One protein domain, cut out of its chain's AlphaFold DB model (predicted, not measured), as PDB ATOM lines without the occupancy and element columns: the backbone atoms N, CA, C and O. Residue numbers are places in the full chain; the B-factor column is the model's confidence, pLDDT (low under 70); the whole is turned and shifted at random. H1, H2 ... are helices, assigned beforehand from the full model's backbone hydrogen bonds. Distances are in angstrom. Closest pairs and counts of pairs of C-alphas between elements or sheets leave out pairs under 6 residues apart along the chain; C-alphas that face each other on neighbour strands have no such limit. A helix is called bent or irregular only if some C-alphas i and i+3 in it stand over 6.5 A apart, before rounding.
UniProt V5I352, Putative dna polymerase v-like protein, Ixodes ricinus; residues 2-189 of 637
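This is residues 2 to 189 of the 637 residues of the protein "Putative dna polymerase v-like protein" of Ixodes ricinus (UniProt V5I352). Six helices, H3 to H8, form an up-and-down bundle, each running against the one before it, with H5 as its core and the other five packed round it. A helical hairpin of H1 and H2 adds to the length at one end of the bundle, with H1 packing on H3. The printed part has 188 residues with eight named helices, H1 to H8 in chain order, and no named strand; the class is all helix. The whole is compact, with a radius of gyration of the C-alphas of 16.3 A, and its spans of 52 by 34 by 29 A make it only just elongated.

The longest helix, H1, covers residues 2 to 23, from C-alpha 2 at (-18.767, 43.432, 0.485), and measures 31.7 A from first to last C-alpha. H2 covers residues 31 to 47, H3 residues 56 to 72, and H4 residues 80 to 97, 26.3 A. H5, residues 104 to 122, measures 26.5 A from C-alpha 104 at (-29.555, 28.770, -11.869). H6 covers residues 130 to 144, H7 residues 148 to 167, 28.4 A, and H8 residues 172 to 188, ending with C-alpha 188 at (-40.032, 28.558, -16.770). H8 is irregular, with C-alphas 184 and 187 7.2 A apart, and has a kink of 27 degrees near residue 182.

H1 and H2 form a hairpin at a shallow tilt of 19 degrees; their closest C-alphas, Leu 12 and Ile 44, are 6.6 A apart. H1 touches H3 with residues 9 to 16 alone, closest at the C-alphas of His 13 and Leu 66, 6.9 A. The hub, H5, touches H3, H4, H6, H7 and H8. Its closest C-alphas to H8 are Ala 109 and Ala 181, 4.5 A, and to H4 Ser 122 and Ala 82, 4.9 A. H7 and H8 form a hairpin at a shallow tilt of 23 degrees, with the C-alphas of Thr 163 and Ala 178 closest at 5.1 A. H2 and H8 only just touch, only at their ends, with 3 pairs of C-alphas within 8 A; Lys 46 and Pro 173 are closest at 6.1 A. H2 and H3 are apart. Every O i to N i+4 pair is within hydrogen-bond range in H1, H2, H3, H4, H5 and H7; H6 has 10 of 11 and H8 9 of 13.

The two C-alphas farthest apart, Gln 32 and Glu 147, are 53.5 A apart. The printed part has no cut and no long link; the links H6 to H7 and H7 to H8 are tight. Mean pLDDT of the printed part is 86.1, with residues 2 to 6, 24 to 31 and 78 under 70.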
ATOM      1  N   ALA A   2     -19.301  44.471  -0.417       42.47
ATOM      2  CA  ALA A   2     -18.767  43.432   0.485       42.47
ATOM      3  C   ALA A   2     -18.854  43.783   1.989       42.47
ATOM      4  O   ALA A   2     -19.545  43.094   2.722       42.47
ATOM      5  N   ALA A   3     -18.336  44.944   2.413       49.09
ATOM      6  CA  ALA A   3     -18.380  45.366   3.825       49.09
ATOM      7  C   ALA A   3     -19.797  45.490   4.436       49.09
ATOM      8  O   ALA A   3     -19.955  45.421   5.648       49.09
ATOM      9  N   ASN A   4     -20.835  45.682   3.610       57.81
ATOM     10  CA  ASN A   4     -22.225  45.743   4.076       57.81
ATOM     11  C   ASN A   4     -22.874  44.345   4.138       57.81
ATOM     12  O   ASN A   4     -23.824  44.140   4.887       57.81
ATOM     13  N   SER A   5     -22.372  43.395   3.339       61.50
ATOM     14  CA  SER A   5     -22.777  41.984   3.365       61.50
ATOM     15  C   SER A   5     -22.231  41.285   4.607       61.50
ATOM     16  O   SER A   5     -22.979  40.595   5.298       61.50
ATOM     17  N   ASP A   6     -20.965  41.546   4.937       68.19
ATOM     18  CA  ASP A   6     -20.307  40.983   6.122       68.19
ATOM     19  C   ASP A   6     -20.985  41.489   7.401       68.19
ATOM     20  O   ASP A   6     -21.451  40.693   8.208       68.19
ATOM     21  N   PHE A   7     -21.224  42.804   7.504       81.56
ATOM     22  CA  PHE A   7     -21.958  43.385   8.634       81.56
ATOM     23  C   PHE A   7     -23.368  42.798   8.805       81.56
ATOM     24  O   PHE A   7     -23.797  42.510   9.922       81.56
ATOM     25  N   LYS A   8     -24.115  42.602   7.709       82.56
ATOM     26  CA  LYS A   8     -25.459  42.008   7.768       82.56
ATOM     27  C   LYS A   8     -25.414  40.555   8.254       82.56
ATOM     28  O   LYS A   8     -26.285  40.148   9.021       82.56
ATOM     29  N   THR A   9     -24.413  39.801   7.810       85.31
ATOM     30  CA  THR A   9     -24.177  38.414   8.228       85.31
ATOM     31  C   THR A   9     -23.847  38.351   9.719       85.31
ATOM     32  O   THR A   9     -24.495  37.603  10.447       85.31
ATOM     33  N   ASP A  10     -22.944  39.211  10.193       86.06
ATOM     34  CA  ASP A  10     -22.549  39.286  11.603       86.06
ATOM     35  C   ASP A  10     -23.732  39.637  12.514       86.06
ATOM     36  O   ASP A  10     -23.933  39.014  13.557       86.06
ATOM     37  N   VAL A  11     -24.568  40.599  12.103       88.19
ATOM     38  CA  VAL A  11     -25.788  40.964  12.840       88.19
ATOM     39  C   VAL A  11     -26.763  39.788  12.910       88.19
ATOM     40  O   VAL A  11     -27.336  39.534  13.968       88.19
ATOM     41  N   LEU A  12     -26.956  39.057  11.809       90.25
ATOM     42  CA  LEU A  12     -27.829  37.881  11.790       90.25
ATOM     43  C   LEU A  12     -27.298  36.765  12.691       90.25
ATOM     44  O   LEU A  12     -28.075  36.199  13.458       90.25
ATOM     45  N   HIS A  13     -25.995  36.483  12.643       90.38
ATOM     46  CA  HIS A  13     -25.358  35.500  13.521       90.38
ATOM     47  C   HIS A  13     -25.533  35.885  14.990       90.38
ATOM     48  O   HIS A  13     -26.023  35.075  15.768       90.38
ATOM     49  N   PHE A  14     -25.265  37.144  15.349       90.75
ATOM     50  CA  PHE A  14     -25.462  37.642  16.711       90.75
ATOM     51  C   PHE A  14     -26.912  37.491  17.200       90.75
ATOM     52  O   PHE A  14     -27.150  37.061  18.333       90.75
ATOM     53  N   LEU A  15     -27.897  37.832  16.362       91.00
ATOM     54  CA  LEU A  15     -29.312  37.699  16.717       91.00
ATOM     55  C   LEU A  15     -29.716  36.231  16.909       91.00
ATOM     56  O   LEU A  15     -30.450  35.923  17.847       91.00
ATOM     57  N   VAL A  16     -29.222  35.334  16.053       90.06
ATOM     58  CA  VAL A  16     -29.468  33.889  16.158       90.06
ATOM     59  C   VAL A  16     -28.781  33.288  17.383       90.06
ATOM     60  O   VAL A  16     -29.420  32.518  18.094       90.06
ATOM     61  N   ASP A  17     -27.541  33.671  17.684       88.88
ATOM     62  CA  ASP A  17     -26.821  33.237  18.889       88.88
ATOM     63  C   ASP A  17     -27.567  33.670  20.151       88.88
ATOM     64  O   ASP A  17     -27.768  32.880  21.075       88.88
ATOM     65  N   THR A  18     -28.039  34.921  20.162       88.56
ATOM     66  CA  THR A  18     -28.835  35.474  21.263       88.56
ATOM     67  C   THR A  18     -30.149  34.714  21.425       88.56
ATOM     68  O   THR A  18     -30.534  34.394  22.549       88.56
ATOM     69  N   TYR A  19     -30.834  34.406  20.319       88.00
ATOM     70  CA  TYR A  19     -32.070  33.625  20.334       88.00
ATOM     71  C   TYR A  19     -31.830  32.208  20.871       88.00
ATOM     72  O   TYR A  19     -32.455  31.804  21.851       88.00
ATOM     73  N   ALA A  20     -30.890  31.478  20.265       84.06
ATOM     74  CA  ALA A  20     -30.586  30.098  20.614       84.06
ATOM     75  C   ALA A  20     -30.105  29.982  22.065       84.06
ATOM     76  O   ALA A  20     -30.596  29.136  22.801       84.06
ATOM     77  N   GLY A  21     -29.198  30.858  22.508       82.69
ATOM     78  CA  GLY A  21     -28.676  30.840  23.874       82.69
ATOM     79  C   GLY A  21     -29.726  31.183  24.932       82.69
ATOM     80  O   GLY A  21     -29.776  30.533  25.974       82.69
ATOM     81  N   ARG A  22     -30.586  32.176  24.674       80.62
ATOM     82  CA  ARG A  22     -31.594  32.631  25.648       80.62
ATOM     83  C   ARG A  22     -32.736  31.641  25.823       80.62
ATOM     84  O   ARG A  22     -33.244  31.498  26.929       80.62
ATOM     85  N   PHE A  23     -33.127  30.973  24.745       76.88
ATOM     86  CA  PHE A  23     -34.253  30.051  24.758       76.88
ATOM     87  C   PHE A  23     -33.823  28.582  24.807       76.88
ATOM     88  O   PHE A  23     -34.683  27.721  24.694       76.88
ATOM     89  N   ALA A  24     -32.539  28.266  25.041       65.94
ATOM     90  CA  ALA A  24     -32.013  26.898  25.176       65.94
ATOM     91  C   ALA A  24     -32.471  26.145  26.446       65.94
ATOM     92  O   ALA A  24     -32.537  24.915  26.421       65.94
ATOM     93  N   SER A  25     -32.805  26.840  27.543       57.59
ATOM     94  CA  SER A  25     -33.162  26.240  28.844       57.59
ATOM     95  C   SER A  25     -34.619  26.510  29.239       57.59
ATOM     96  O   SER A  25     -35.100  27.633  29.116       57.59
ATOM     97  N   GLY A  26     -35.313  25.469  29.706       54.28
ATOM     98  CA  GLY A  26     -36.775  25.357  29.771       54.28
ATOM     99  C   GLY A  26     -37.533  26.141  30.837       54.28
ATOM    100  O   GLY A  26     -38.165  25.510  31.672       54.28
ATOM    101  N   ASP A  27     -37.586  27.470  30.730       54.75
ATOM    102  CA  ASP A  27     -38.581  28.271  31.468       54.75
ATOM    103  C   ASP A  27     -39.171  29.409  30.603       54.75
ATOM    104  O   ASP A  27     -38.993  30.609  30.827       54.75
ATOM    105  N   ASP A  28     -39.816  29.008  29.504       56.12
ATOM    106  CA  ASP A  28     -40.252  29.892  28.410       56.12
ATOM    107  C   ASP A  28     -41.658  30.476  28.552       56.12
ATOM    108  O   ASP A  28     -41.994  31.434  27.855       56.12
ATOM    109  N   ASN A  29     -42.482  29.921  29.439       59.97
ATOM    110  CA  ASN A  29     -43.904  30.269  29.504       59.97
ATOM    111  C   ASN A  29     -44.184  31.546  30.306       59.97
ATOM    112  O   ASN A  29     -45.328  31.995  30.373       59.97
ATOM    113  N   ALA A  30     -43.157  32.179  30.880       66.31
ATOM    114  CA  ALA A  30     -43.300  33.524  31.416       66.31
ATOM    115  C   ALA A  30     -43.667  34.488  30.273       66.31
ATOM    116  O   ALA A  30     -42.944  34.585  29.280       66.31
ATOM    117  N   ALA A  31     -44.753  35.254  30.427       68.62
ATOM    118  CA  ALA A  31     -45.249  36.188  29.406       68.62
ATOM    119  C   ALA A  31     -44.155  37.129  28.851       68.62
ATOM    120  O   ALA A  31     -44.145  37.476  27.668       68.62
ATOM    121  N   GLN A  32     -43.178  37.490  29.689       74.56
ATOM    122  CA  GLN A  32     -42.022  38.294  29.301       74.56
ATOM    123  C   GLN A  32     -41.073  37.569  28.326       74.56
ATOM    124  O   GLN A  32     -40.575  38.195  27.389       74.56
ATOM    125  N   ASN A  33     -40.842  36.263  28.491       79.56
ATOM    126  CA  ASN A  33     -40.015  35.465  27.581       79.56
ATOM    127  C   ASN A  33     -40.705  35.269  26.225       79.56
ATOM    128  O   ASN A  33     -40.048  35.417  25.193       79.56
ATOM    129  N   VAL A  34     -42.030  35.079  26.208       80.62
ATOM    130  CA  VAL A  34     -42.835  35.034  24.972       80.62
ATOM    131  C   VAL A  34     -42.737  36.349  24.192       80.62
ATOM    132  O   VAL A  34     -42.509  36.345  22.980       80.62
ATOM    133  N   ALA A  35     -42.854  37.493  24.872       84.12
ATOM    134  CA  ALA A  35     -42.730  38.803  24.232       84.12
ATOM    135  C   ALA A  35     -41.326  39.028  23.643       84.12
ATOM    136  O   ALA A  35     -41.192  39.439  22.489       84.12
ATOM    137  N   ILE A  36     -40.270  38.708  24.400       85.88
ATOM    138  CA  ILE A  36     -38.878  38.841  23.938       85.88
ATOM    139  C   ILE A  36     -38.605  37.912  22.750       85.88
ATOM    140  O   ILE A  36     -37.932  38.320  21.800       85.88
ATOM    141  N   ARG A  37     -39.162  36.696  22.766       86.19
ATOM    142  CA  ARG A  37     -39.066  35.742  21.658       86.19
ATOM    143  C   ARG A  37     -39.646  36.331  20.378       86.19
ATOM    144  O   ARG A  37     -38.937  36.391  19.376       86.19
ATOM    145  N   LYS A  38     -40.874  36.860  20.432       87.44
ATOM    146  CA  LYS A  38     -41.533  37.504  19.281       87.44
ATOM    147  C   LYS A  38     -40.748  38.705  18.750       87.44
ATOM    148  O   LYS A  38     -40.649  38.890  17.537       87.44
ATOM    149  N   VAL A  39     -40.147  39.507  19.633       89.56
ATOM    150  CA  VAL A  39     -39.300  40.645  19.233       89.56
ATOM    151  C   VAL A  39     -38.041  40.172  18.501       89.56
ATOM    152  O   VAL A  39     -37.728  40.707  17.436       89.56
ATOM    153  N   LEU A  40     -37.337  39.166  19.030       89.19
ATOM    154  CA  LEU A  40     -36.138  38.608  18.397       89.19
ATOM    155  C   LEU A  40     -36.462  37.928  17.062       89.19
ATOM    156  O   LEU A  40     -35.793  38.210  16.069       89.19
ATOM    157  N   GLN A  41     -37.524  37.119  17.007       89.94
ATOM    158  CA  GLN A  41     -38.046  36.541  15.763       89.94
ATOM    159  C   GLN A  41     -38.312  37.650  14.734       89.94
ATOM    160  O   GLN A  41     -37.763  37.626  13.634       89.94
ATOM    161  N   GLY A  42     -39.075  38.683  15.103       88.44
ATOM    162  CA  GLY A  42     -39.382  39.807  14.219       88.44
ATOM    163  C   GLY A  42     -38.144  40.573  13.738       88.44
ATOM    164  O   GLY A  42     -38.093  40.979  12.575       88.44
ATOM    165  N   ALA A  43     -37.136  40.756  14.594       89.88
ATOM    166  CA  ALA A  43     -35.870  41.389  14.227       89.88
ATOM    167  C   ALA A  43     -35.086  40.548  13.208       89.88
ATOM    168  O   ALA A  43     -34.634  41.090  12.196       89.88
ATOM    169  N   ILE A  44     -34.992  39.231  13.426       91.06
ATOM    170  CA  ILE A  44     -34.341  38.298  12.497       91.06
ATOM    171  C   ILE A  44     -35.067  38.305  11.145       91.06
ATOM    172  O   ILE A  44     -34.429  38.499  10.113       91.06
ATOM    173  N   LEU A  45     -36.399  38.187  11.126       88.88
ATOM    174  CA  LEU A  45     -37.175  38.176   9.880       88.88
ATOM    175  C   LEU A  45     -37.033  39.476   9.086       88.88
ATOM    176  O   LEU A  45     -36.888  39.432   7.866       88.88
ATOM    177  N   LYS A  46     -37.040  40.634   9.759       86.94
ATOM    178  CA  LYS A  46     -36.813  41.937   9.110       86.94
ATOM    179  C   LYS A  46     -35.399  42.045   8.542       86.94
ATOM    180  O   LYS A  46     -35.233  42.553   7.434       86.94
ATOM    181  N   ALA A  47     -34.395  41.546   9.262       87.94
ATOM    182  CA  ALA A  47     -33.024  41.488   8.767       87.94
ATOM    183  C   ALA A  47     -32.889  40.531   7.566       87.94
ATOM    184  O   ALA A  47     -32.111  40.804   6.654       87.94
ATOM    185  N   LEU A  48     -33.692  39.467   7.502       88.06
ATOM    186  CA  LEU A  48     -33.721  38.508   6.393       88.06
ATOM    187  C   LEU A  48     -34.472  38.982   5.143       88.06
ATOM    188  O   LEU A  48     -34.497  38.261   4.151       88.06
ATOM    189  N   VAL A  49     -35.023  40.197   5.117       83.75
ATOM    190  CA  VAL A  49     -35.584  40.749   3.877       83.75
ATOM    191  C   VAL A  49     -34.439  41.170   2.937       83.75
ATOM    192  O   VAL A  49     -33.531  41.906   3.357       83.75
ATOM    193  N   PRO A  50     -34.428  40.724   1.666       80.75
ATOM    194  CA  PRO A  50     -33.443  41.182   0.694       80.75
ATOM    195  C   PRO A  50     -33.667  42.667   0.373       80.75
ATOM    196  O   PRO A  50     -34.797  43.130   0.219       80.75
ATOM    197  N   ALA A  51     -32.588  43.448   0.266       78.50
ATOM    198  CA  ALA A  51     -32.720  44.831  -0.180       78.50
ATOM    199  C   ALA A  51     -33.045  44.854  -1.682       78.50
ATOM    200  O   ALA A  51     -32.575  44.004  -2.429       78.50
ATOM    201  N   LYS A  52     -33.758  45.885  -2.160       72.19
ATOM    202  CA  LYS A  52     -34.184  46.005  -3.575       72.19
ATOM    203  C   LYS A  52     -33.058  45.876  -4.619       72.19
ATOM    204  O   LYS A  52     -33.346  45.667  -5.789       72.19
ATOM    205  N   LYS A  53     -31.795  46.077  -4.230       72.31
ATOM    206  CA  LYS A  53     -30.616  46.002  -5.114       72.31
ATOM    207  C   LYS A  53     -29.747  44.760  -4.879       72.31
ATOM    208  O   LYS A  53     -28.733  44.615  -5.553       72.31
ATOM    209  N   THR A  54     -30.082  43.925  -3.898       78.56
ATOM    210  CA  THR A  54     -29.331  42.705  -3.592       78.56
ATOM    211  C   THR A  54     -29.572  41.690  -4.701       78.56
ATOM    212  O   THR A  54     -30.720  41.467  -5.084       78.56
ATOM    213  N   LYS A  55     -28.504  41.081  -5.226       83.06
ATOM    214  CA  LYS A  55     -28.669  39.960  -6.149       83.06
ATOM    215  C   LYS A  55     -29.240  38.773  -5.383       83.06
ATOM    216  O   LYS A  55     -28.854  38.506  -4.249       83.06
ATOM    217  N   LEU A  56     -30.159  38.059  -6.016       84.69
ATOM    218  CA  LEU A  56     -30.806  36.889  -5.428       84.69
ATOM    219  C   LEU A  56     -29.837  35.739  -5.143       84.69
ATOM    220  O   LEU A  56     -30.024  35.042  -4.152       84.69
ATOM    221  N   SER A  57     -28.778  35.609  -5.945       85.75
ATOM    222  CA  SER A  57     -27.644  34.718  -5.678       85.75
ATOM    223  C   SER A  57     -27.003  35.022  -4.321       85.75
ATOM    224  O   SER A  57     -26.929  34.149  -3.465       85.75
ATOM    225  N   ASP A  58     -26.653  36.290  -4.078       88.00
ATOM    226  CA  ASP A  58     -26.003  36.740  -2.842       88.00
ATOM    227  C   ASP A  58     -26.936  36.538  -1.631       88.00
ATOM    228  O   ASP A  58     -26.500  36.224  -0.523       88.00
ATOM    229  N   PHE A  59     -28.248  36.705  -1.832       89.94
ATOM    230  CA  PHE A  59     -29.242  36.441  -0.794       89.94
ATOM    231  C   PHE A  59     -29.368  34.948  -0.468       89.94
ATOM    232  O   PHE A  59     -29.452  34.586   0.707       89.94
ATOM    233  N   ALA A  60     -29.350  34.080  -1.481       90.19
ATOM    234  CA  ALA A  60     -29.330  32.638  -1.274       90.19
ATOM    235  C   ALA A  60     -28.059  32.206  -0.528       90.19
ATOM    236  O   ALA A  60     -28.153  31.447   0.432       90.19
ATOM    237  N   GLU A  61     -26.892  32.740  -0.895       90.62
ATOM    238  CA  GLU A  61     -25.626  32.481  -0.197       90.62
ATOM    239  C   GLU A  61     -25.670  32.920   1.274       90.62
ATOM    240  O   GLU A  61     -25.256  32.162   2.153       90.62
ATOM    241  N   LEU A  62     -26.243  34.094   1.565       90.94
ATOM    242  CA  LEU A  62     -26.462  34.562   2.937       90.94
ATOM    243  C   LEU A  62     -27.323  33.577   3.742       90.94
ATOM    244  O   LEU A  62     -26.972  33.231   4.868       90.94
ATOM    245  N   LEU A  63     -28.440  33.114   3.172       91.94
ATOM    246  CA  LEU A  63     -29.323  32.141   3.821       91.94
ATOM    247  C   LEU A  63     -28.624  30.795   4.049       91.94
ATOM    248  O   LEU A  63     -28.776  30.191   5.108       91.94
ATOM    249  N   VAL A  64     -27.831  30.339   3.080       91.81
ATOM    250  CA  VAL A  64     -27.048  29.100   3.168       91.81
ATOM    251  C   VAL A  64     -25.958  29.200   4.244       91.81
ATOM    252  O   VAL A  64     -25.747  28.233   4.985       91.81
ATOM    253  N   SER A  65     -25.297  30.356   4.359       91.69
ATOM    254  CA  SER A  65     -24.322  30.662   5.416       91.69
ATOM    255  C   SER A  65     -24.982  30.669   6.798       91.69
ATOM    256  O   SER A  65     -24.536  29.961   7.704       91.69
ATOM    257  N   LEU A  66     -26.119  31.361   6.933       91.31
ATOM    258  CA  LEU A  66     -26.889  31.400   8.176       91.31
ATOM    259  C   LEU A  66     -27.330  30.000   8.613       91.31
ATOM    260  O   LEU A  66     -27.210  29.644   9.784       91.31
ATOM    261  N   LEU A  67     -27.795  29.174   7.673       90.88
ATOM    262  CA  LEU A  67     -28.194  27.796   7.951       90.88
ATOM    263  C   LEU A  67     -27.015  26.946   8.454       90.88
ATOM    264  O   LEU A  67     -27.186  26.102   9.335       90.88
ATOM    265  N   ALA A  68     -25.810  27.166   7.913       89.69
ATOM    266  CA  ALA A  68     -24.596  26.503   8.381       89.69
ATOM    267  C   ALA A  68     -24.240  26.926   9.816       89.69
ATOM    268  O   ALA A  68     -23.928  26.060  10.638       89.69
ATOM    269  N   HIS A  69     -24.369  28.218  10.134       89.69
ATOM    270  CA  HIS A  69     -24.180  28.747  11.490       89.69
ATOM    271  C   HIS A  69     -25.199  28.160  12.477       89.69
ATOM    272  O   HIS A  69     -24.825  27.581  13.496       89.69
ATOM    273  N   MET A  70     -26.489  28.169  12.126       89.06
ATOM    274  CA  MET A  70     -27.553  27.552  12.931       89.06
ATOM    275  C   MET A  70     -27.304  26.059  13.176       89.06
ATOM    276  O   MET A  70     -27.514  25.567  14.283       89.06
ATOM    277  N   LYS A  71     -26.811  25.327  12.171       86.19
ATOM    278  CA  LYS A  71     -26.439  23.912  12.311       86.19
ATOM    279  C   LYS A  71     -25.231  23.715  13.234       86.19
ATOM    280  O   LYS A  71     -25.208  22.734  13.979       86.19
ATOM    281  N   ALA A  72     -24.243  24.611  13.215       87.00
ATOM    282  CA  ALA A  72     -23.115  24.561  14.149       87.00
ATOM    283  C   ALA A  72     -23.588  24.714  15.604       87.00
ATOM    284  O   ALA A  72     -23.111  24.010  16.490       87.00
ATOM    285  N   LEU A  73     -24.626  25.525  15.819       83.75
ATOM    286  CA  LEU A  73     -25.324  25.672  17.096       83.75
ATOM    287  C   LEU A  73     -26.296  24.519  17.404       83.75
ATOM    288  O   LEU A  73     -27.073  24.640  18.342       83.75
ATOM    289  N   SER A  74     -26.301  23.412  16.642       71.06
ATOM    290  CA  SER A  74     -27.285  22.314  16.771       71.06
ATOM    291  C   SER A  74     -27.525  21.859  18.217       71.06
ATOM    292  O   SER A  74     -28.669  21.601  18.573       71.06
ATOM    293  N   ALA A  75     -26.490  21.815  19.064       71.19
ATOM    294  CA  ALA A  75     -26.599  21.449  20.481       71.19
ATOM    295  C   ALA A  75     -27.412  22.445  21.334       71.19
ATOM    296  O   ALA A  75     -27.991  22.049  22.342       71.19
ATOM    297  N   SER A  76     -27.475  23.710  20.920       73.31
ATOM    298  CA  SER A  76     -28.200  24.798  21.584       73.31
ATOM    299  C   SER A  76     -29.695  24.814  21.241       73.31
ATOM    300  O   SER A  76     -30.478  25.452  21.940       73.31
ATOM    301  N   TRP A  77     -30.116  24.119  20.177       74.69
ATOM    302  CA  TRP A  77     -31.523  24.050  19.777       74.69
ATOM    303  C   TRP A  77     -32.259  22.952  20.543       74.69
ATOM    304  O   TRP A  77     -31.921  21.767  20.468       74.69
ATOM    305  N   ARG A  78     -33.338  23.337  21.224       63.97
ATOM    306  CA  ARG A  78     -34.160  22.423  22.030       63.97
ATOM    307  C   ARG A  78     -34.870  21.379  21.194       63.97
ATOM    308  O   ARG A  78     -34.757  20.183  21.469       63.97
ATOM    309  N   SER A  79     -35.560  21.826  20.149       72.00
ATOM    310  CA  SER A  79     -36.361  20.950  19.306       72.00
ATOM    311  C   SER A  79     -35.470  19.943  18.571       72.00
ATOM    312  O   SER A  79     -34.619  20.294  17.747       72.00
ATOM    313  N   SER A  80     -35.657  18.657  18.889       74.81
ATOM    314  CA  SER A  80     -35.060  17.553  18.127       74.81
ATOM    315  C   SER A  80     -35.493  17.611  16.660       74.81
ATOM    316  O   SER A  80     -34.720  17.255  15.768       74.81
ATOM    317  N   GLU A  81     -36.701  18.116  16.406       75.81
ATOM    318  CA  GLU A  81     -37.231  18.299  15.062       75.81
ATOM    319  C   GLU A  81     -36.506  19.434  14.326       75.81
ATOM    320  O   GLU A  81     -36.015  19.213  13.222       75.81
ATOM    321  N   ALA A  82     -36.281  20.591  14.963       77.75
ATOM    322  CA  ALA A  82     -35.496  21.684  14.366       77.75
ATOM    323  C   ALA A  82     -34.077  21.231  13.971       77.75
ATOM    324  O   ALA A  82     -33.610  21.499  12.863       77.75
ATOM    325  N   ARG A  83     -33.404  20.452  14.832       82.81
ATOM    326  CA  ARG A  83     -32.087  19.857  14.525       82.81
ATOM    327  C   ARG A  83     -32.132  18.931  13.308       82.81
ATOM    328  O   ARG A  83     -31.240  18.976  12.454       82.81
ATOM    329  N   LYS A  84     -33.155  18.077  13.228       85.25
ATOM    330  CA  LYS A  84     -33.358  17.141  12.114       85.25
ATOM    331  C   LYS A  84     -33.605  17.894  10.806       85.25
ATOM    332  O   LYS A  84     -32.977  17.556   9.798       85.25
ATOM    333  N   GLN A  85     -34.435  18.937  10.834       85.38
ATOM    334  CA  GLN A  85     -34.731  19.772   9.669       85.38
ATOM    335  C   GLN A  85     -33.504  20.560   9.194       85.38
ATOM    336  O   GLN A  85     -33.164  20.474   8.016       85.38
ATOM    337  N   LEU A  86     -32.742  21.191  10.096       88.94
ATOM    338  CA  LEU A  86     -31.478  21.870   9.763       88.94
ATOM    339  C   LEU A  86     -30.483  20.935   9.058       88.94
ATOM    340  O   LEU A  86     -29.871  21.297   8.048       88.94
ATOM    341  N   LYS A  87     -30.326  19.702   9.559       88.81
ATOM    342  CA  LYS A  87     -29.443  18.703   8.935       88.81
ATOM    343  C   LYS A  87     -29.956  18.278   7.556       88.81
ATOM    344  O   LYS A  87     -29.150  18.162   6.630       88.81
ATOM    345  N   ARG A  88     -31.267  18.043   7.424       91.19
ATOM    346  CA  ARG A  88     -31.916  17.619   6.173       91.19
ATOM    347  C   ARG A  88     -31.802  18.699   5.098       91.19
ATOM    348  O   ARG A  88     -31.284  18.393   4.024       91.19
ATOM    349  N   ALA A  89     -32.213  19.925   5.418       92.56
ATOM    350  CA  ALA A  89     -32.169  21.081   4.531       92.56
ATOM    351  C   ALA A  89     -30.744  21.347   4.041       92.56
ATOM    352  O   ALA A  89     -30.523  21.446   2.837       92.56
ATOM    353  N   ARG A  90     -29.746  21.327   4.937       91.44
ATOM    354  CA  ARG A  90     -28.350  21.516   4.525       91.44
ATOM    355  C   ARG A  90     -27.886  20.462   3.520       91.44
ATOM    356  O   ARG A  90     -27.292  20.820   2.513       91.44
ATOM    357  N   SER A  91     -28.182  19.181   3.766       92.69
ATOM    358  CA  SER A  91     -27.783  18.131   2.817       92.69
ATOM    359  C   SER A  91     -28.490  18.260   1.466       92.69
ATOM    360  O   SER A  91     -27.933  17.859   0.451       92.69
ATOM    361  N   LEU A  92     -29.715  18.796   1.445       94.31
ATOM    362  CA  LEU A  92     -30.449  19.042   0.208       94.31
ATOM    363  C   LEU A  92     -29.850  20.198  -0.584       94.31
ATOM    364  O   LEU A  92     -29.696  20.053  -1.789       94.31
ATOM    365  N   VAL A  93     -29.452  21.287   0.079       94.19
ATOM    366  CA  VAL A  93     -28.712  22.384  -0.565       94.19
ATOM    367  C   VAL A  93     -27.450  21.850  -1.243       94.19
ATOM    368  O   VAL A  93     -27.278  22.063  -2.437       94.19
ATOM    369  N   ASP A  94     -26.631  21.073  -0.521       92.00
ATOM    370  CA  ASP A  94     -25.383  20.516  -1.067       92.00
ATOM    371  C   ASP A  94     -25.645  19.601  -2.288       92.00
ATOM    372  O   ASP A  94     -24.882  19.600  -3.257       92.00
ATOM    373  N   LYS A  95     -26.750  18.838  -2.270       93.31
ATOM    374  CA  LYS A  95     -27.171  17.992  -3.400       93.31
ATOM    375  C   LYS A  95     -27.665  18.796  -4.597       93.31
ATOM    376  O   LYS A  95     -27.343  18.426  -5.719       93.31
ATOM    377  N   VAL A  96     -28.437  19.860  -4.374       91.88
ATOM    378  CA  VAL A  96     -28.936  20.737  -5.445       91.88
ATOM    379  C   VAL A  96     -27.792  21.515  -6.088       91.88
ATOM    380  O   VAL A  96     -27.758  21.615  -7.306       91.88
ATOM    381  N   ASP A  97     -26.815  21.987  -5.309       89.12
ATOM    382  CA  ASP A  97     -25.616  22.648  -5.852       89.12
ATOM    383  C   ASP A  97     -24.750  21.696  -6.694       89.12
ATOM    384  O   ASP A  97     -24.069  22.124  -7.623       89.12
ATOM    385  N   SER A  98     -24.790  20.397  -6.384       88.69
ATOM    386  CA  SER A  98     -24.081  19.357  -7.138       88.69
ATOM    387  C   SER A  98     -24.896  18.794  -8.311       88.69
ATOM    388  O   SER A  98     -24.372  17.995  -9.086       88.69
ATOM    389  N   ALA A  99     -26.177  19.153  -8.429       85.69
ATOM    390  CA  ALA A  99     -27.059  18.632  -9.462       85.69
ATOM    391  C   ALA A  99     -26.837  19.365 -10.792       85.69
ATOM    392  O   ALA A  99     -26.907  20.590 -10.861       85.69
ATOM    393  N   ALA A 100     -26.619  18.605 -11.865       80.44
ATOM    394  CA  ALA A 100     -26.624  19.141 -13.222       80.44
ATOM    395  C   ALA A 100     -28.067  19.301 -13.748       80.44
ATOM    396  O   ALA A 100     -28.999  18.693 -13.222       80.44
ATOM    397  N   GLY A 101     -28.247  20.133 -14.777       80.56
ATOM    398  CA  GLY A 101     -29.509  20.252 -15.522       80.56
ATOM    399  C   GLY A 101     -30.530  21.259 -14.973       80.56
ATOM    400  O   GLY A 101     -31.453  21.626 -15.691       80.56
ATOM    401  N   LEU A 102     -30.366  21.778 -13.748       86.06
ATOM    402  CA  LEU A 102     -31.255  22.824 -13.224       86.06
ATOM    403  C   LEU A 102     -30.796  24.230 -13.650       86.06
ATOM    404  O   LEU A 102     -29.639  24.591 -13.413       86.06
ATOM    405  N   PRO A 103     -31.695  25.083 -14.182       90.94
ATOM    406  CA  PRO A 103     -31.410  26.500 -14.365       90.94
ATOM    407  C   PRO A 103     -31.047  27.173 -13.037       90.94
ATOM    408  O   PRO A 103     -31.700  26.950 -12.013       90.94
ATOM    409  N   GLU A 104     -30.051  28.062 -13.062       91.75
ATOM    410  CA  GLU A 104     -29.555  28.770 -11.869       91.75
ATOM    411  C   GLU A 104     -30.681  29.492 -11.110       91.75
ATOM    412  O   GLU A 104     -30.720  29.464  -9.879       91.75
ATOM    413  N   GLY A 105     -31.632  30.094 -11.834       91.69
ATOM    414  CA  GLY A 105     -32.793  30.764 -11.245       91.69
ATOM    415  C   GLY A 105     -33.682  29.816 -10.437       91.69
ATOM    416  O   GLY A 105     -34.045  30.139  -9.307       91.69
ATOM    417  N   VAL A 106     -33.965  28.624 -10.970       92.94
ATOM    418  CA  VAL A 106     -34.801  27.604 -10.315       92.94
ATOM    419  C   VAL A 106     -34.100  27.044  -9.080       92.94
ATOM    420  O   VAL A 106     -34.679  27.034  -7.993       92.94
ATOM    421  N   ALA A 107     -32.820  26.684  -9.207       93.69
ATOM    422  CA  ALA A 107     -32.018  26.222  -8.076       93.69
ATOM    423  C   ALA A 107     -31.918  27.291  -6.972       93.69
ATOM    424  O   ALA A 107     -32.034  26.986  -5.784       93.69
ATOM    425  N   THR A 108     -31.741  28.561  -7.346       94.50
ATOM    426  CA  THR A 108     -31.682  29.686  -6.401       94.50
ATOM    427  C   THR A 108     -33.021  29.904  -5.701       94.50
ATOM    428  O   THR A 108     -33.038  30.057  -4.480       94.50
ATOM    429  N   ALA A 109     -34.142  29.874  -6.428       94.94
ATOM    430  CA  ALA A 109     -35.479  30.024  -5.853       94.94
ATOM    431  C   ALA A 109     -35.779  28.930  -4.823       94.94
ATOM    432  O   ALA A 109     -36.188  29.234  -3.700       94.94
ATOM    433  N   PHE A 110     -35.486  27.675  -5.173       95.31
ATOM    434  CA  PHE A 110     -35.624  26.550  -4.259       95.31
ATOM    435  C   PHE A 110     -34.754  26.722  -3.008       95.31
ATOM    436  O   PHE A 110     -35.260  26.604  -1.893       95.31
ATOM    437  N   LYS A 111     -33.462  27.057  -3.165       94.62
ATOM    438  CA  LYS A 111     -32.553  27.288  -2.028       94.62
ATOM    439  C   LYS A 111     -33.063  28.392  -1.104       94.62
ATOM    440  O   LYS A 111     -33.005  28.234   0.113       94.62
ATOM    441  N   VAL A 112     -33.575  29.489  -1.664       94.56
ATOM    442  CA  VAL A 112     -34.156  30.589  -0.885       94.56
ATOM    443  C   VAL A 112     -35.341  30.094  -0.054       94.56
ATOM    444  O   VAL A 112     -35.333  30.296   1.158       94.56
ATOM    445  N   LEU A 113     -36.317  29.418  -0.668       94.56
ATOM    446  CA  LEU A 113     -37.505  28.921   0.036       94.56
ATOM    447  C   LEU A 113     -37.148  27.862   1.086       94.56
ATOM    448  O   LEU A 113     -37.549  27.996   2.240       94.56
ATOM    449  N   LEU A 114     -36.330  26.868   0.726       95.69
ATOM    450  CA  LEU A 114     -35.889  25.803   1.628       95.69
ATOM    451  C   LEU A 114     -35.178  26.366   2.862       95.69
ATOM    452  O   LEU A 114     -35.540  26.042   3.996       95.69
ATOM    453  N   CYS A 115     -34.156  27.202   2.655       94.62
ATOM    454  CA  CYS A 115     -33.391  27.769   3.760       94.62
ATOM    455  C   CYS A 115     -34.268  28.682   4.616       94.62
ATOM    456  O   CYS A 115     -34.213  28.597   5.841       94.62
ATOM    457  N   TYR A 116     -35.096  29.523   3.994       93.75
ATOM    458  CA  TYR A 116     -35.945  30.457   4.721       93.75
ATOM    459  C   TYR A 116     -37.008  29.739   5.562       93.75
ATOM    460  O   TYR A 116     -37.095  30.006   6.757       93.75
ATOM    461  N   LEU A 117     -37.737  28.766   5.004       92.81
ATOM    462  CA  LEU A 117     -38.696  27.946   5.758       92.81
ATOM    463  C   LEU A 117     -38.017  27.171   6.893       92.81
ATOM    464  O   LEU A 117     -38.550  27.103   7.998       92.81
ATOM    465  N   THR A 118     -36.800  26.661   6.669       93.12
ATOM    466  CA  THR A 118     -36.027  26.007   7.737       93.12
ATOM    467  C   THR A 118     -35.699  26.976   8.872       93.12
ATOM    468  O   THR A 118     -35.771  26.589  10.040       93.12
ATOM    469  N   VAL A 119     -35.374  28.235   8.559       91.38
ATOM    470  CA  VAL A 119     -35.192  29.286   9.569       91.38
ATOM    471  C   VAL A 119     -36.503  29.545  10.315       91.38
ATOM    472  O   VAL A 119     -36.475  29.597  11.542       91.38
ATOM    473  N   LEU A 120     -37.644  29.652   9.621       89.94
ATOM    474  CA  LEU A 120     -38.949  29.883  10.262       89.94
ATOM    475  C   LEU A 120     -39.312  28.774  11.257       89.94
ATOM    476  O   LEU A 120     -39.682  29.080  12.387       89.94
ATOM    477  N   VAL A 121     -39.162  27.509  10.857       89.19
ATOM    478  CA  VAL A 121     -39.434  26.347  11.720       89.19
ATOM    479  C   VAL A 121     -38.445  26.289  12.887       89.19
ATOM    480  O   VAL A 121     -38.839  26.072  14.028       89.19
ATOM    481  N   SER A 122     -37.155  26.539  12.639       87.56
ATOM    482  CA  SER A 122     -36.131  26.509  13.698       87.56
ATOM    483  C   SER A 122     -36.328  27.608  14.741       87.56
ATOM    484  O   SER A 122     -36.022  27.412  15.914       87.56
ATOM    485  N   LEU A 123     -36.832  28.767  14.315       86.50
ATOM    486  CA  LEU A 123     -37.172  29.882  15.192       86.50
ATOM    487  C   LEU A 123     -38.573  29.758  15.797       86.50
ATOM    488  O   LEU A 123     -38.979  30.698  16.470       86.50
ATOM    489  N   GLU A 124     -39.315  28.668  15.569       84.50
ATOM    490  CA  GLU A 124     -40.699  28.496  16.049       84.50
ATOM    491  C   GLU A 124     -41.616  29.660  15.606       84.50
ATOM    492  O   GLU A 124     -42.485  30.117  16.344       84.50
ATOM    493  N   VAL A 125     -41.367  30.206  14.410       85.56
ATOM    494  CA  VAL A 125     -42.237  31.196  13.747       85.56
ATOM    495  C   VAL A 125     -43.311  30.487  12.925       85.56
ATOM    496  O   VAL A 125     -44.436  30.968  12.837       85.56
ATOM    497  N   ALA A 126     -42.945  29.364  12.308       84.81
ATOM    498  CA  ALA A 126     -43.870  28.418  11.701       84.81
ATOM    499  C   ALA A 126     -43.920  27.184  12.606       84.81
ATOM    500  O   ALA A 126     -42.923  26.470  12.720       84.81
ATOM    501  N   GLU A 127     -45.043  26.993  13.298       78.00
ATOM    502  CA  GLU A 127     -45.219  25.890  14.252       78.00
ATOM    503  C   GLU A 127     -45.412  24.549  13.541       78.00
ATOM    504  O   GLU A 127     -44.872  23.538  13.986       78.00
ATOM    505  N   ASP A 128     -46.113  24.555  12.405       83.75
ATOM    506  CA  ASP A 128     -46.296  23.380  11.563       83.75
ATOM    507  C   ASP A 128     -45.132  23.233  10.557       83.75
ATOM    508  O   ASP A 128     -44.953  24.088   9.681       83.75
ATOM    509  N   PRO A 129     -44.314  22.168  10.659       86.50
ATOM    510  CA  PRO A 129     -43.234  21.910   9.720       86.50
ATOM    511  C   PRO A 129     -43.689  21.192   8.439       86.50
ATOM    512  O   PRO A 129     -42.812  20.887   7.628       86.50
ATOM    513  N   SER A 130     -44.984  20.893   8.249       89.31
ATOM    514  CA  SER A 130     -45.529  20.131   7.107       89.31
ATOM    515  C   SER A 130     -45.009  20.634   5.757       89.31
ATOM    516  O   SER A 130     -44.306  19.907   5.061       89.31
ATOM    517  N   VAL A 131     -45.190  21.926   5.464       90.00
ATOM    518  CA  VAL A 131     -44.740  22.569   4.215       90.00
ATOM    519  C   VAL A 131     -43.240  22.364   3.977       90.00
ATOM    520  O   VAL A 131     -42.803  22.071   2.866       90.00
ATOM    521  N   LEU A 132     -42.412  22.475   5.022       92.38
ATOM    522  CA  LEU A 132     -40.969  22.238   4.914       92.38
ATOM    523  C   LEU A 132     -40.650  20.750   4.702       92.38
ATOM    524  O   LEU A 132     -39.715  20.409   3.968       92.38
ATOM    525  N   GLN A 133     -41.376  19.860   5.374       91.56
ATOM    526  CA  GLN A 133     -41.191  18.417   5.266       91.56
ATOM    527  C   GLN A 133     -41.540  17.908   3.866       91.56
ATOM    528  O   GLN A 133     -40.749  17.117   3.331       91.56
ATOM    529  N   ASP A 134     -42.632  18.419   3.298       92.06
ATOM    530  CA  ASP A 134     -43.127  18.139   1.951       92.06
ATOM    531  C   ASP A 134     -42.194  18.720   0.892       92.06
ATOM    532  O   ASP A 134     -41.701  18.000   0.024       92.06
ATOM    533  N   LEU A 135     -41.770  19.978   1.053       94.50
ATOM    534  CA  LEU A 135     -40.723  20.566   0.216       94.50
ATOM    535  C   LEU A 135     -39.473  19.678   0.178       94.50
ATOM    536  O   LEU A 135     -38.891  19.413  -0.875       94.50
ATOM    537  N   CYS A 136     -39.051  19.180   1.341       94.00
ATOM    538  CA  CYS A 136     -37.887  18.319   1.441       94.00
ATOM    539  C   CYS A 136     -38.118  16.875   0.959       94.00
ATOM    540  O   CYS A 136     -37.131  16.136   0.856       94.00
ATOM    541  N   SER A 137     -39.349  16.367   0.845       92.88
ATOM    542  CA  SER A 137     -39.636  15.024   0.308       92.88
ATOM    543  C   SER A 137     -39.737  15.098  -1.210       92.88
ATOM    544  O   SER A 137     -38.979  14.388  -1.874       92.88
ATOM    545  N   CYS A 138     -40.522  16.038  -1.734       93.81
ATOM    546  CA  CYS A 138     -40.657  16.314  -3.161       93.81
ATOM    547  C   CYS A 138     -39.293  16.621  -3.792       93.81
ATOM    548  O   CYS A 138     -38.901  15.980  -4.762       93.81
ATOM    549  N   ALA A 139     -38.472  17.478  -3.172       93.81
ATOM    550  CA  ALA A 139     -37.122  17.757  -3.671       93.81
ATOM    551  C   ALA A 139     -36.222  16.511  -3.742       93.81
ATOM    552  O   ALA A 139     -35.366  16.413  -4.616       93.81
ATOM    553  N   LYS A 140     -36.376  15.539  -2.831       93.19
ATOM    554  CA  LYS A 140     -35.601  14.285  -2.901       93.19
ATOM    555  C   LYS A 140     -36.051  13.407  -4.059       93.19
ATOM    556  O   LYS A 140     -35.189  12.776  -4.662       93.19
ATOM    557  N   GLN A 141     -37.354  13.353  -4.320       92.06
ATOM    558  CA  GLN A 141     -37.917  12.618  -5.450       92.06
ATOM    559  C   GLN A 141     -37.443  13.247  -6.765       92.06
ATOM    560  O   GLN A 141     -36.838  12.560  -7.574       92.06
ATOM    561  N   LEU A 142     -37.541  14.572  -6.900       92.81
ATOM    562  CA  LEU A 142     -37.078  15.298  -8.089       92.81
ATOM    563  C   LEU A 142     -35.562  15.219  -8.321       92.81
ATOM    564  O   LEU A 142     -35.095  15.323  -9.451       92.81
ATOM    565  N   LEU A 143     -34.756  15.057  -7.266       91.44
ATOM    566  CA  LEU A 143     -33.319  14.803  -7.415       91.44
ATOM    567  C   LEU A 143     -33.022  13.413  -7.995       91.44
ATOM    568  O   LEU A 143     -31.949  13.242  -8.575       91.44
ATOM    569  N   ALA A 144     -33.925  12.451  -7.789       88.69
ATOM    570  CA  ALA A 144     -33.832  11.095  -8.318       88.69
ATOM    571  C   ALA A 144     -34.422  10.962  -9.731       88.69
ATOM    572  O   ALA A 144     -34.167   9.947 -10.367       88.69
ATOM    573  N   GLU A 145     -35.155  11.971 -10.208       89.62
ATOM    574  CA  GLU A 145     -35.724  11.990 -11.554       89.62
ATOM    575  C   GLU A 145     -34.622  12.046 -12.622       89.62
ATOM    576  O   GLU A 145     -33.690  12.865 -12.529       89.62
ATOM    577  N   GLU A 146     -34.732  11.159 -13.612       83.25
ATOM    578  CA  GLU A 146     -33.747  10.989 -14.687       83.25
ATOM    579  C   GLU A 146     -34.112  11.817 -15.923       83.25
ATOM    580  O   GLU A 146     -33.220  12.315 -16.615       83.25
ATOM    581  N   GLU A 147     -35.407  12.024 -16.177       85.31
ATOM    582  CA  GLU A 147     -35.864  12.827 -17.306       85.31
ATOM    583  C   GLU A 147     -35.697  14.325 -17.023       85.31
ATOM    584  O   GLU A 147     -36.420  14.917 -16.225       85.31
ATOM    585  N   GLU A 148     -34.741  14.979 -17.700       82.62
ATOM    586  CA  GLU A 148     -34.420  16.399 -17.468       82.62
ATOM    587  C   GLU A 148     -35.633  17.336 -17.628       82.62
ATOM    588  O   GLU A 148     -35.756  18.312 -16.883       82.62
ATOM    589  N   GLY A 149     -36.524  17.045 -18.583       82.38
ATOM    590  CA  GLY A 149     -37.724  17.842 -18.856       82.38
ATOM    591  C   GLY A 149     -38.757  17.757 -17.734       82.38
ATOM    592  O   GLY A 149     -39.136  18.787 -17.175       82.38
ATOM    593  N   GLU A 150     -39.160  16.537 -17.369       85.94
ATOM    594  CA  GLU A 150     -40.104  16.279 -16.271       85.94
ATOM    595  C   GLU A 150     -39.537  16.751 -14.931       85.94
ATOM    596  O   GLU A 150     -40.225  17.386 -14.131       85.94
ATOM    597  N   ARG A 151     -38.232  16.546 -14.725       90.44
ATOM    598  CA  ARG A 151     -37.512  17.051 -13.562       90.44
ATOM    599  C   ARG A 151     -37.629  18.564 -13.452       90.44
ATOM    600  O   ARG A 151     -37.983  19.057 -12.382       90.44
ATOM    601  N   LEU A 152     -37.304  19.314 -14.510       89.75
ATOM    602  CA  LEU A 152     -37.386  20.777 -14.487       89.75
ATOM    603  C   LEU A 152     -38.810  21.251 -14.183       89.75
ATOM    604  O   LEU A 152     -38.975  22.130 -13.337       89.75
ATOM    605  N   ASP A 153     -39.807  20.668 -14.846       90.94
ATOM    606  CA  ASP A 153     -41.212  21.004 -14.619       90.94
ATOM    607  C   ASP A 153     -41.619  20.764 -13.160       90.94
ATOM    608  O   ASP A 153     -42.122  21.668 -12.492       90.94
ATOM    609  N   GLY A 154     -41.266  19.600 -12.612       93.50
ATOM    610  CA  GLY A 154     -41.511  19.267 -11.213       93.50
ATOM    611  C   GLY A 154     -40.835  20.232 -10.232       93.50
ATOM    612  O   GLY A 154     -41.436  20.609  -9.225       93.50
ATOM    613  N   TRP A 155     -39.616  20.707 -10.523       95.06
ATOM    614  CA  TRP A 155     -38.956  21.732  -9.699       95.06
ATOM    615  C   TRP A 155     -39.673  23.078  -9.751       95.06
ATOM    616  O   TRP A 155     -39.796  23.739  -8.717       95.06
ATOM    617  N   VAL A 156     -40.127  23.503 -10.931       95.19
ATOM    618  CA  VAL A 156     -40.884  24.751 -11.081       95.19
ATOM    619  C   VAL A 156     -42.211  24.645 -10.337       95.19
ATOM    620  O   VAL A 156     -42.512  25.528  -9.534       95.19
ATOM    621  N   HIS A 157     -42.942  23.547 -10.525       95.38
ATOM    622  CA  HIS A 157     -44.201  23.273  -9.840       95.38
ATOM    623  C   HIS A 157     -44.028  23.306  -8.316       95.38
ATOM    624  O   HIS A 157     -44.753  24.018  -7.626       95.38
ATOM    625  N   LEU A 158     -43.005  22.622  -7.792       95.81
ATOM    626  CA  LEU A 158     -42.695  22.605  -6.361       95.81
ATOM    627  C   LEU A 158     -42.398  24.005  -5.804       95.81
ATOM    628  O   LEU A 158     -42.835  24.343  -4.703       95.81
ATOM    629  N   VAL A 159     -41.652  24.831  -6.547       95.62
ATOM    630  CA  VAL A 159     -41.374  26.216  -6.139       95.62
ATOM    631  C   VAL A 159     -42.652  27.051  -6.136       95.62
ATOM    632  O   VAL A 159     -42.851  27.809  -5.189       95.62
ATOM    633  N   VAL A 160     -43.514  26.920  -7.149       96.50
ATOM    634  CA  VAL A 160     -44.791  27.649  -7.214       96.50
ATOM    635  C   VAL A 160     -45.695  27.261  -6.051       96.50
ATOM    636  O   VAL A 160     -46.156  28.154  -5.345       96.50
ATOM    637  N   ASP A 161     -45.870  25.966  -5.801       95.81
ATOM    638  CA  ASP A 161     -46.669  25.448  -4.686       95.81
ATOM    639  C   ASP A 161     -46.186  26.011  -3.345       95.81
ATOM    640  O   ASP A 161     -46.913  26.685  -2.614       95.81
ATOM    641  N   THR A 162     -44.882  25.885  -3.098       94.81
ATOM    642  CA  THR A 162     -44.255  26.395  -1.877       94.81
ATOM    643  C   THR A 162     -44.391  27.913  -1.759       94.81
ATOM    644  O   THR A 162     -44.590  28.438  -0.660       94.81
ATOM    645  N   THR A 163     -44.285  28.656  -2.867       94.88
ATOM    646  CA  THR A 163     -44.537  30.101  -2.888       94.88
ATOM    647  C   THR A 163     -45.971  30.404  -2.463       94.88
ATOM    648  O   THR A 163     -46.150  31.321  -1.659       94.88
ATOM    649  N   LEU A 164     -46.968  29.667  -2.960       94.56
ATOM    650  CA  LEU A 164     -48.373  29.854  -2.594       94.56
ATOM    651  C   LEU A 164     -48.591  29.578  -1.104       94.56
ATOM    652  O   LEU A 164     -49.076  30.466  -0.402       94.56
ATOM    653  N   SER A 165     -48.116  28.441  -0.581       92.50
ATOM    654  CA  SER A 165     -48.216  28.131   0.857       92.50
ATOM    655  C   SER A 165     -47.542  29.209   1.717       92.50
ATOM    656  O   SER A 165     -48.059  29.620   2.755       92.50
ATOM    657  N   THR A 166     -46.395  29.725   1.262       90.44
ATOM    658  CA  THR A 166     -45.650  30.781   1.964       90.44
ATOM    659  C   THR A 166     -46.366  32.139   1.890       90.44
ATOM    660  O   THR A 166     -46.295  32.933   2.832       90.44
ATOM    661  N   LEU A 167     -47.072  32.436   0.795       91.31
ATOM    662  CA  LEU A 167     -47.851  33.667   0.634       91.31
ATOM    663  C   LEU A 167     -49.099  33.701   1.518       91.31
ATOM    664  O   LEU A 167     -49.494  34.795   1.939       91.31
ATOM    665  N   SER A 168     -49.671  32.540   1.841       88.69
ATOM    666  CA  SER A 168     -50.785  32.411   2.787       88.69
ATOM    667  C   SER A 168     -50.408  32.875   4.199       88.69
ATOM    668  O   SER A 168     -51.268  33.308   4.962       88.69
ATOM    669  N   MET A 169     -49.116  32.903   4.543       86.00
ATOM    670  CA  MET A 169     -48.645  33.375   5.847       86.00
ATOM    671  C   MET A 169     -48.870  34.894   6.049       86.00
ATOM    672  O   MET A 169     -48.677  35.735   5.158       86.00
ATOM    673  N   SER A 170     -49.216  35.293   7.278       77.50
ATOM    674  CA  SER A 170     -49.557  36.684   7.640       77.50
ATOM    675  C   SER A 170     -48.352  37.642   7.718       77.50
ATOM    676  O   SER A 170     -48.522  38.865   7.692       77.50
ATOM    677  N   SER A 171     -47.120  37.130   7.698       84.88
ATOM    678  CA  SER A 171     -45.887  37.920   7.841       84.88
ATOM    679  C   SER A 171     -45.416  38.584   6.533       84.88
ATOM    680  O   SER A 171     -45.095  37.919   5.551       84.88
ATOM    681  N   GLN A 172     -45.296  39.919   6.513       86.31
ATOM    682  CA  GLN A 172     -44.844  40.677   5.330       86.31
ATOM    683  C   GLN A 172     -43.412  40.334   4.852       86.31
ATOM    684  O   GLN A 172     -43.213  40.211   3.638       86.31
ATOM    685  N   PRO A 173     -42.402  40.167   5.736       86.31
ATOM    686  CA  PRO A 173     -41.082  39.669   5.339       86.31
ATOM    687  C   PRO A 173     -41.140  38.339   4.588       86.31
ATOM    688  O   PRO A 173     -40.500  38.200   3.547       86.31
ATOM    689  N   VAL A 174     -41.958  37.405   5.083       87.06
ATOM    690  CA  VAL A 174     -42.116  36.060   4.520       87.06
ATOM    691  C   VAL A 174     -42.647  36.140   3.093       87.06
ATOM    692  O   VAL A 174     -42.053  35.590   2.166       87.06
ATOM    693  N   ARG A 175     -43.686  36.951   2.888       88.75
ATOM    694  CA  ARG A 175     -44.242  37.204   1.555       88.75
ATOM    695  C   ARG A 175     -43.254  37.821   0.584       88.75
ATOM    696  O   ARG A 175     -43.199  37.423  -0.571       88.75
ATOM    697  N   THR A 176     -42.454  38.776   1.054       90.25
ATOM    698  CA  THR A 176     -41.445  39.429   0.209       90.25
ATOM    699  C   THR A 176     -40.445  38.403  -0.319       90.25
ATOM    700  O   THR A 176     -40.102  38.430  -1.501       90.25
ATOM    701  N   VAL A 177     -40.006  37.467   0.528       90.44
ATOM    702  CA  VAL A 177     -39.115  36.374   0.120       90.44
ATOM    703  C   VAL A 177     -39.808  35.445  -0.882       90.44
ATOM    704  O   VAL A 177     -39.217  35.159  -1.924       90.44
ATOM    705  N   ALA A 178     -41.065  35.060  -0.636       92.00
ATOM    706  CA  ALA A 178     -41.847  34.208  -1.539       92.00
ATOM    707  C   ALA A 178     -42.010  34.817  -2.943       92.00
ATOM    708  O   ALA A 178     -41.681  34.172  -3.939       92.00
ATOM    709  N   THR A 179     -42.421  36.087  -3.037       92.44
ATOM    710  CA  THR A 179     -42.532  36.819  -4.312       92.44
ATOM    711  C   THR A 179     -41.185  36.918  -5.028       92.44
ATOM    712  O   THR A 179     -41.107  36.817  -6.254       92.44
ATOM    713  N   THR A 180     -40.100  37.097  -4.271       91.00
ATOM    714  CA  THR A 180     -38.759  37.184  -4.854       91.00
ATOM    715  C   THR A 180     -38.315  35.830  -5.424       91.00
ATOM    716  O   THR A 180     -37.769  35.795  -6.526       91.00
ATOM    717  N   ALA A 181     -38.605  34.718  -4.743       92.44
ATOM    718  CA  ALA A 181     -38.354  33.373  -5.263       92.44
ATOM    719  C   ALA A 181     -39.153  33.103  -6.553       92.44
ATOM    720  O   ALA A 181     -38.568  32.688  -7.554       92.44
ATOM    721  N   PHE A 182     -40.445  33.449  -6.585       94.88
ATOM    722  CA  PHE A 182     -41.283  33.306  -7.784       94.88
ATOM    723  C   PHE A 182     -40.719  34.057  -9.000       94.88
ATOM    724  O   PHE A 182     -40.722  33.553 -10.123       94.88
ATOM    725  N   SER A 183     -40.166  35.256  -8.783       93.12
ATOM    726  CA  SER A 183     -39.607  36.080  -9.862       93.12
ATOM    727  C   SER A 183     -38.459  35.414 -10.637       93.12
ATOM    728  O   SER A 183     -38.226  35.775 -11.793       93.12
ATOM    729  N   LEU A 184     -37.776  34.438 -10.022       92.62
ATOM    730  CA  LEU A 184     -36.694  33.661 -10.628       92.62
ATOM    731  C   LEU A 184     -37.196  32.479 -11.465       92.62
ATOM    732  O   LEU A 184     -36.490  32.053 -12.376       92.62
ATOM    733  N   VAL A 185     -38.390  31.955 -11.169       93.81
ATOM    734  CA  VAL A 185     -38.957  30.782 -11.858       93.81
ATOM    735  C   VAL A 185     -40.028  31.135 -12.876       93.81
ATOM    736  O   VAL A 185     -40.295  30.335 -13.763       93.81
ATOM    737  N   ARG A 186     -40.597  32.347 -12.822       92.19
ATOM    738  CA  ARG A 186     -41.698  32.758 -13.708       92.19
ATOM    739  C   ARG A 186     -41.404  32.568 -15.205       92.19
ATOM    740  O   ARG A 186     -42.322  32.338 -15.976       92.19
ATOM    741  N   GLY A 187     -40.138  32.637 -15.631       91.75
ATOM    742  CA  GLY A 187     -39.734  32.400 -17.028       91.75
ATOM    743  C   GLY A 187     -39.807  30.937 -17.486       91.75
ATOM    744  O   GLY A 187     -39.676  30.678 -18.678       91.75
ATOM    745  N   HIS A 188     -40.016  30.006 -16.555       93.12
ATOM    746  CA  HIS A 188     -40.032  28.558 -16.770       93.12
ATOM    747  C   HIS A 188     -41.383  27.920 -16.415       93.12
ATOM    748  O   HIS A 188     -41.459  26.702 -16.328       93.12
ATOM    749  N   LEU A 189     -42.435  28.716 -16.182       95.44
ATOM    750  CA  LEU A 189     -43.760  28.180 -15.856       95.44
ATOM    751  C   LEU A 189     -44.287  27.292 -16.986       95.44
ATOM    752  O   LEU A 189     -44.342  27.732 -18.134       95.44
TER     753      LEU A 189